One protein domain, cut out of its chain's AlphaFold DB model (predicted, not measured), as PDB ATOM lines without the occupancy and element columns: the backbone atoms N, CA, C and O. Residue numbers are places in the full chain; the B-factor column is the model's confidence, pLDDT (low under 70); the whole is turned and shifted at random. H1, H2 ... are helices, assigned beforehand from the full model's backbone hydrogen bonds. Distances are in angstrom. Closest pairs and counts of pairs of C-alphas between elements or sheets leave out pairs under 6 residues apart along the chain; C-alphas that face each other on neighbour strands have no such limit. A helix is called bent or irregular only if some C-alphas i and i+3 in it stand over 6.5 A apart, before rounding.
ATOM      1  N   ALA A 416     -55.877   9.910  -5.219       84.81
ATOM      2  CA  ALA A 416     -55.010   9.403  -6.281       84.81
ATOM      3  C   ALA A 416     -54.753   7.894  -6.153       84.81
ATOM      4  O   ALA A 416     -54.797   7.191  -7.164       84.81
ATOM      5  N   ASP A 417     -54.594   7.387  -4.931       85.06
ATOM      6  CA  ASP A 417     -54.348   5.967  -4.670       85.06
ATOM      7  C   ASP A 417     -55.578   5.118  -5.016       85.06
ATOM      8  O   ASP A 417     -55.462   4.045  -5.606       85.06
ATOM      9  N   LEU A 418     -56.781   5.624  -4.718       88.12
ATOM     10  CA  LEU A 418     -58.037   4.911  -4.977       88.12
ATOM     11  C   LEU A 418     -58.490   4.975  -6.440       88.12
ATOM     12  O   LEU A 418     -59.225   4.096  -6.896       88.12
ATOM     13  N   LYS A 419     -58.121   6.033  -7.169       89.94
ATOM     14  CA  LYS A 419     -58.626   6.305  -8.525       89.94
ATOM     15  C   LYS A 419     -57.565   6.218  -9.614       89.94
ATOM     16  O   LYS A 419     -57.861   6.572 -10.748       89.94
ATOM     17  N   ASN A 420     -56.361   5.733  -9.311       90.62
ATOM     18  CA  ASN A 420     -55.232   5.757 -10.247       90.62
ATOM     19  C   ASN A 420     -54.960   7.186 -10.763       90.62
ATOM     20  O   ASN A 420     -54.765   7.419 -11.959       90.62
ATOM     21  N   GLY A 421     -55.009   8.159  -9.852       91.31
ATOM     22  CA  GLY A 421     -54.574   9.524 -10.118       91.31
ATOM     23  C   GLY A 421     -53.051   9.603 -10.192       91.31
ATOM     24  O   GLY A 421     -52.342   8.765  -9.635       91.31
ATOM     25  N   LEU A 422     -52.537  10.607 -10.895       91.31
ATOM     26  CA  LEU A 422     -51.108  10.897 -10.957       91.31
ATOM     27  C   LEU A 422     -50.842  12.263 -10.324       91.31
ATOM     28  O   LEU A 422     -51.267  13.276 -10.868       91.31
ATOM     29  N   ASP A 423     -50.141  12.301  -9.193       89.12
ATOM     30  CA  ASP A 423     -49.711  13.555  -8.570       89.12
ATOM     31  C   ASP A 423     -48.267  13.874  -8.975       89.12
ATOM     32  O   ASP A 423     -47.334  13.172  -8.589       89.12
ATOM     33  N   VAL A 424     -48.089  14.928  -9.771       89.56
ATOM     34  CA  VAL A 424     -46.776  15.390 -10.257       89.56
ATOM     35  C   VAL A 424     -46.283  16.631  -9.518       89.56
ATOM     36  O   VAL A 424     -45.340  17.284  -9.960       89.56
ATOM     37  N   SER A 425     -46.897  16.983  -8.384       83.69
ATOM     38  CA  SER A 425     -46.573  18.204  -7.630       83.69
ATOM     39  C   SER A 425     -45.099  18.322  -7.240       83.69
ATOM     40  O   SER A 425     -44.602  19.438  -7.115       83.69
ATOM     41  N   ASN A 426     -44.416  17.188  -7.065       85.19
ATOM     42  CA  ASN A 426     -43.014  17.117  -6.653       85.19
ATOM     43  C   ASN A 426     -42.095  16.499  -7.726       85.19
ATOM     44  O   ASN A 426     -40.924  16.263  -7.447       85.19
ATOM     45  N   ASP A 427     -42.599  16.236  -8.938       88.94
ATOM     46  CA  ASP A 427     -41.830  15.611 -10.023       88.94
ATOM     47  C   ASP A 427     -41.825  16.503 -11.273       88.94
ATOM     48  O   ASP A 427     -42.643  16.367 -12.188       88.94
ATOM     49  N   LYS A 428     -40.881  17.455 -11.296       87.50
ATOM     50  CA  LYS A 428     -40.725  18.420 -12.398       87.50
ATOM     51  C   LYS A 428     -40.443  17.724 -13.733       87.50
ATOM     52  O   LYS A 428     -40.911  18.191 -14.766       87.50
ATOM     53  N   THR A 429     -39.697  16.622 -13.714       89.19
ATOM     54  CA  THR A 429     -39.305  15.892 -14.925       89.19
ATOM     55  C   THR A 429     -40.513  15.229 -15.569       89.19
ATOM     56  O   THR A 429     -40.761  15.431 -16.757       89.19
ATOM     57  N   VAL A 430     -41.302  14.489 -14.784       89.88
ATOM     58  CA  VAL A 430     -42.535  13.856 -15.274       89.88
ATOM     59  C   VAL A 430     -43.545  14.916 -15.707       89.88
ATOM     60  O   VAL A 430     -44.196  14.758 -16.737       89.88
ATOM     61  N   TRP A 431     -43.646  16.027 -14.974       88.75
ATOM     62  CA  TRP A 431     -44.498  17.145 -15.369       88.75
ATOM     63  C   TRP A 431     -44.137  17.698 -16.757       88.75
ATOM     64  O   TRP A 431     -45.020  17.775 -17.609       88.75
ATOM     65  N   LEU A 432     -42.865  18.029 -17.009       87.50
ATOM     66  CA  LEU A 432     -42.425  18.558 -18.307       87.50
ATOM     67  C   LEU A 432     -42.687  17.572 -19.454       87.50
ATOM     68  O   LEU A 432     -43.143  17.982 -20.516       87.50
ATOM     69  N   GLN A 433     -42.483  16.273 -19.221       89.69
ATOM     70  CA  GLN A 433     -42.795  15.230 -20.207       89.69
ATOM     71  C   GLN A 433     -44.288  15.173 -20.553       89.69
ATOM     72  O   GLN A 433     -44.649  14.961 -21.711       89.69
ATOM     73  N   ILE A 434     -45.168  15.356 -19.562       90.12
ATOM     74  CA  ILE A 434     -46.618  15.386 -19.792       90.12
ATOM     75  C   ILE A 434     -47.024  16.655 -20.544       90.12
ATOM     76  O   ILE A 434     -47.831  16.564 -21.468       90.12
ATOM     77  N   VAL A 435     -46.473  17.813 -20.166       88.38
ATOM     78  CA  VAL A 435     -46.758  19.091 -20.834       88.38
ATOM     79  C   VAL A 435     -46.374  19.022 -22.300       88.38
ATOM     80  O   VAL A 435     -47.226  19.256 -23.149       88.38
ATOM     81  N   ASP A 436     -45.140  18.624 -22.598       84.88
ATOM     82  CA  ASP A 436     -44.641  18.497 -23.967       84.88
ATOM     83  C   ASP A 436     -45.504  17.529 -24.804       84.88
ATOM     84  O   ASP A 436     -45.936  17.824 -25.925       84.88
ATOM     85  N   TYR A 437     -45.888  16.396 -24.208       89.12
ATOM     86  CA  TYR A 437     -46.765  15.427 -24.860       89.12
ATOM     87  C   TYR A 437     -48.165  15.978 -25.177       89.12
ATOM     88  O   TYR A 437     -48.700  15.737 -26.263       89.12
ATOM     89  N   CYS A 438     -48.779  16.704 -24.243       88.88
ATOM     90  CA  CYS A 438     -50.127  17.241 -24.419       88.88
ATOM     91  C   CYS A 438     -50.142  18.476 -25.334       88.88
ATOM     92  O   CYS A 438     -50.994  18.567 -26.223       88.88
ATOM     93  N   GLN A 439     -49.180  19.390 -25.175       84.19
ATOM     94  CA  GLN A 439     -49.046  20.598 -25.993       84.19
ATOM     95  C   GLN A 439     -48.742  20.269 -27.460       84.19
ATOM     96  O   GLN A 439     -49.271  20.922 -28.357       84.19
ATOM     97  N   SER A 440     -48.002  19.187 -27.726       80.62
ATOM     98  CA  SER A 440     -47.767  18.698 -29.092       80.62
ATOM     99  C   SER A 440     -48.987  18.041 -29.754       80.62
ATOM    100  O   SER A 440     -48.885  17.576 -30.889       80.62
ATOM    101  N   GLY A 441     -50.146  17.965 -29.088       83.69
ATOM    102  CA  GLY A 441     -51.330  17.310 -29.654       83.69
ATOM    103  C   GLY A 441     -51.198  15.791 -29.716       83.69
ATOM    104  O   GLY A 441     -51.677  15.169 -30.664       83.69
ATOM    105  N   TYR A 442     -50.493  15.188 -28.752       86.69
ATOM    106  CA  TYR A 442     -50.224  13.747 -28.697       86.69
ATOM    107  C   TYR A 442     -49.395  13.190 -29.861       86.69
ATOM    108  O   TYR A 442     -49.448  11.989 -30.153       86.69
ATOM    109  N   ARG A 443     -48.604  14.045 -30.522       79.44
ATOM    110  CA  ARG A 443     -47.733  13.637 -31.634       79.44
ATOM    111  C   ARG A 443     -46.594  12.734 -31.157       79.44
ATOM    112  O   ARG A 443     -46.348  11.703 -31.788       79.44
ATOM    113  N   ASP A 444     -45.950  13.055 -30.030       77.00
ATOM    114  CA  ASP A 444     -44.868  12.229 -29.480       77.00
ATOM    115  C   ASP A 444     -45.382  11.100 -28.572       77.00
ATOM    116  O   ASP A 444     -45.572  11.243 -27.368       77.00
ATOM    117  N   LYS A 445     -45.541   9.901 -29.130       81.00
ATOM    118  CA  LYS A 445     -46.049   8.743 -28.379       81.00
ATOM    119  C   LYS A 445     -45.106   8.235 -27.277       81.00
ATOM    120  O   LYS A 445     -45.541   7.372 -26.509       81.00
ATOM    121  N   SER A 446     -43.866   8.726 -27.174       79.06
ATOM    122  CA  SER A 446     -42.877   8.286 -26.175       79.06
ATOM    123  C   SER A 446     -43.391   8.430 -24.729       79.06
ATOM    124  O   SER A 446     -43.201   7.533 -23.896       79.06
ATOM    125  N   ASN A 447     -44.156   9.497 -24.473       83.94
ATOM    126  CA  ASN A 447     -44.676   9.877 -23.159       83.94
ATOM    127  C   ASN A 447     -46.121   9.416 -22.910       83.94
ATOM    128  O   ASN A 447     -46.625   9.515 -21.789       83.94
ATOM    129  N   LYS A 448     -46.780   8.801 -23.905       86.19
ATOM    130  CA  LYS A 448     -48.170   8.317 -23.794       86.19
ATOM    131  C   LYS A 448     -48.391   7.405 -22.588       86.19
ATOM    132  O   LYS A 448     -49.442   7.453 -21.957       86.19
ATOM    133  N   LYS A 449     -47.403   6.564 -22.267       88.44
ATOM    134  CA  LYS A 449     -47.464   5.603 -21.152       88.44
ATOM    135  C   LYS A 449     -47.615   6.264 -19.776       88.44
ATOM    136  O   LYS A 449     -48.111   5.607 -18.872       88.44
ATOM    137  N   ILE A 450     -47.198   7.524 -19.626       87.00
ATOM    138  CA  ILE A 450     -47.207   8.243 -18.345       87.00
ATOM    139  C   ILE A 450     -48.646   8.572 -17.929       87.00
ATOM    140  O   ILE A 450     -49.025   8.356 -16.779       87.00
ATOM    141  N   ILE A 451     -49.455   9.047 -18.880       88.69
ATOM    142  CA  ILE A 451     -50.844   9.464 -18.631       88.69
ATOM    143  C   ILE A 451     -51.871   8.369 -18.932       88.69
ATOM    144  O   ILE A 451     -53.058   8.532 -18.656       88.69
ATOM    145  N   LYS A 452     -51.432   7.250 -19.517       87.81
ATOM    146  CA  LYS A 452     -52.320   6.155 -19.900       87.81
ATOM    147  C   LYS A 452     -53.070   5.617 -18.676       87.81
ATOM    148  O   LYS A 452     -52.467   5.338 -17.642       87.81
ATOM    149  N   ASP A 453     -54.380   5.451 -18.832       86.88
ATOM    150  CA  ASP A 453     -55.295   4.880 -17.838       86.88
ATOM    151  C   ASP A 453     -55.394   5.688 -16.522       86.88
ATOM    152  O   ASP A 453     -55.970   5.207 -15.543       86.88
ATOM    153  N   LYS A 454     -54.859   6.920 -16.483       90.50
ATOM    154  CA  LYS A 454     -54.954   7.816 -15.324       90.50
ATOM    155  C   LYS A 454     -56.315   8.499 -15.282       90.50
ATOM    156  O   LYS A 454     -56.750   9.074 -16.276       90.50
ATOM    157  N   ALA A 455     -56.977   8.463 -14.124       89.31
ATOM    158  CA  ALA A 455     -58.286   9.105 -13.967       89.31
ATOM    159  C   ALA A 455     -58.184  10.634 -13.882       89.31
ATOM    160  O   ALA A 455     -59.085  11.339 -14.324       89.31
ATOM    161  N   PHE A 456     -57.096  11.140 -13.301       90.81
ATOM    162  CA  PHE A 456     -56.777  12.561 -13.252       90.81
ATOM    163  C   PHE A 456     -55.277  12.766 -13.030       90.81
ATOM    164  O   PHE A 456     -54.573  11.869 -12.559       90.81
ATOM    165  N   ILE A 457     -54.810  13.973 -13.337       91.44
ATOM    166  CA  ILE A 457     -53.453  14.431 -13.047       91.44
ATOM    167  C   ILE A 457     -53.569  15.622 -12.098       91.44
ATOM    168  O   ILE A 457     -54.336  16.549 -12.354       91.44
ATOM    169  N   ARG A 458     -52.838  15.582 -10.986       89.06
ATOM    170  CA  ARG A 458     -52.810  16.634  -9.971       89.06
ATOM    171  C   ARG A 458     -51.441  17.286  -9.941       89.06
ATOM    172  O   ARG A 458     -50.413  16.629 -10.084       89.06
ATOM    173  N   ARG A 459     -51.448  18.594  -9.725       84.62
ATOM    174  CA  ARG A 459     -50.246  19.391  -9.539       84.62
ATOM    175  C   ARG A 459     -50.512  20.496  -8.521       84.62
ATOM    176  O   ARG A 459     -51.574  21.115  -8.536       84.62
ATOM    177  N   SER A 460     -49.509  20.797  -7.704       74.75
ATOM    178  CA  SER A 460     -49.471  21.986  -6.862       74.75
ATOM    179  C   SER A 460     -49.433  23.243  -7.734       74.75
ATOM    180  O   SER A 460     -48.596  23.393  -8.632       74.75
ATOM    181  N   HIS A 461     -50.346  24.178  -7.473       63.16
ATOM    182  CA  HIS A 461     -50.310  25.490  -8.108       63.16
ATOM    183  C   HIS A 461     -49.158  26.308  -7.507       63.16
ATOM    184  O   HIS A 461     -49.351  27.189  -6.679       63.16
ATOM    185  N   GLN A 462     -47.924  25.979  -7.884       54.38
ATOM    186  CA  GLN A 462     -46.789  26.863  -7.683       54.38
ATOM    187  C   GLN A 462     -46.766  27.844  -8.856       54.38
ATOM    188  O   GLN A 462     -46.726  27.434 -10.027       54.38
ATOM    189  N   ARG A 463     -46.770  29.146  -8.543       46.12
ATOM    190  CA  ARG A 463     -46.220  30.174  -9.434       46.12
ATOM    191  C   ARG A 463     -44.753  29.805  -9.657       46.12
ATOM    192  O   ARG A 463     -43.880  30.270  -8.935       46.12
ATOM    193  N   LEU A 464     -44.479  28.905 -10.597       42.25
ATOM    194  CA  LEU A 464     -43.127  28.757 -11.111       42.25
ATOM    195  C   LEU A 464     -42.735  30.140 -11.623       42.25
ATOM    196  O   LEU A 464     -43.486  30.750 -12.386       42.25
ATOM    197  N   GLY A 465     -41.614  30.657 -11.122       32.44
ATOM    198  CA  GLY A 465     -41.080  31.926 -11.582       32.44
ATOM    199  C   GLY A 465     -40.933  31.908 -13.102       32.44
ATOM    200  O   GLY A 465     -40.668  30.859 -13.688       32.44
ATOM    201  N   ARG A 466     -41.091  33.088 -13.706       36.53
ATOM    202  CA  ARG A 466     -41.141  33.432 -15.146       36.53
ATOM    203  C   ARG A 466     -40.083  32.800 -16.075       36.53
ATOM    204  O   ARG A 466     -40.108  33.048 -17.270       36.53
ATOM    205  N   LYS A 467     -39.127  32.030 -15.551       27.70
ATOM    206  CA  LYS A 467     -38.042  31.366 -16.293       27.70
ATOM    207  C   LYS A 467     -37.958  29.852 -16.067       27.70
ATOM    208  O   LYS A 467     -37.085  29.216 -16.642       27.70
ATOM    209  N   GLU A 468     -38.805  29.281 -15.210       26.86
ATOM    210  CA  GLU A 468     -38.714  27.871 -14.807       26.86
ATOM    211  C   GLU A 468     -39.920  27.013 -15.205       26.86
ATOM    212  O   GLU A 468     -39.978  25.848 -14.785       26.86
ATOM    213  N   ARG A 469     -40.844  27.568 -16.005       33.25
ATOM    214  CA  ARG A 469     -41.780  26.768 -16.798       33.25
ATOM    215  C   ARG A 469     -41.155  26.383 -18.119       33.25
ATOM    216  O   ARG A 469     -40.723  27.315 -18.827       33.25
TER     217      ARG A 469
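AT A GLANCE: This is residues 416 to 469 of the 469 residues of an uncharacterized protein of Biomphalaria glabrata (UniProt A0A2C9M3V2). Two helices, H2 and H3, pack on each other at a steep angle, and past one end of this pair two unnamed stretches run side by side in a short parallel pairing, residues 422 to 423 with 457 to 458. A single turn of helix, H1, comes before the first of these stretches, and an unnamed tail follows the second. The printed part has 54 residues with three named helices, in the order H1, H2, H3, and no named strand; the class is all helix, though under half of the residues, 23 of 54, are in named elements. The whole is flat, spanning 32 by 28 by 14 A, and only just compact, close to loose, with a radius of gyration of the C-alphas of 11.8 A.

HOW THE PARTS SIT: H1, residues 416 to 419, is apart from H2, residues 428 to 439, and from H3, residues 445 to 451. H2 and H3 touch, their closest C-alphas being those of Tyr 437 and Asn 447, 6.2 A apart. They run opposite ways at a steep tilt of 64 degrees. In H2 every O i to N i+4 pair is within hydrogen-bond range; in H3 0 of 3 are, beside 3 of 4 O i to N i+3 pairs, and H1 is too short for an i+4 pair.

IN THESE COORDINATES: H1 begins at C-alpha 416 (-55.010, 9.403, -6.281) and is 5.3 A long. H2 is 16.1 A long from C-alpha 428 (-40.725, 18.420, -12.398). H3, 10.9 A long, ends at C-alpha 451 (-50.844, 9.464, -18.631); it is irregular, with C-alphas 446 and 449 7.3 A apart.

THE WHOLE: The C-alphas farthest apart, those of Leu 418 and Lys 467, are 35.0 A apart. The printed part has no cut. The link from H1 to H2 is short, that from H2 to H3 tight. Residues 452 to 469 hold no named element. The mean pLDDT of the printed part is 79.0, and residues 461 to 469 are under 70.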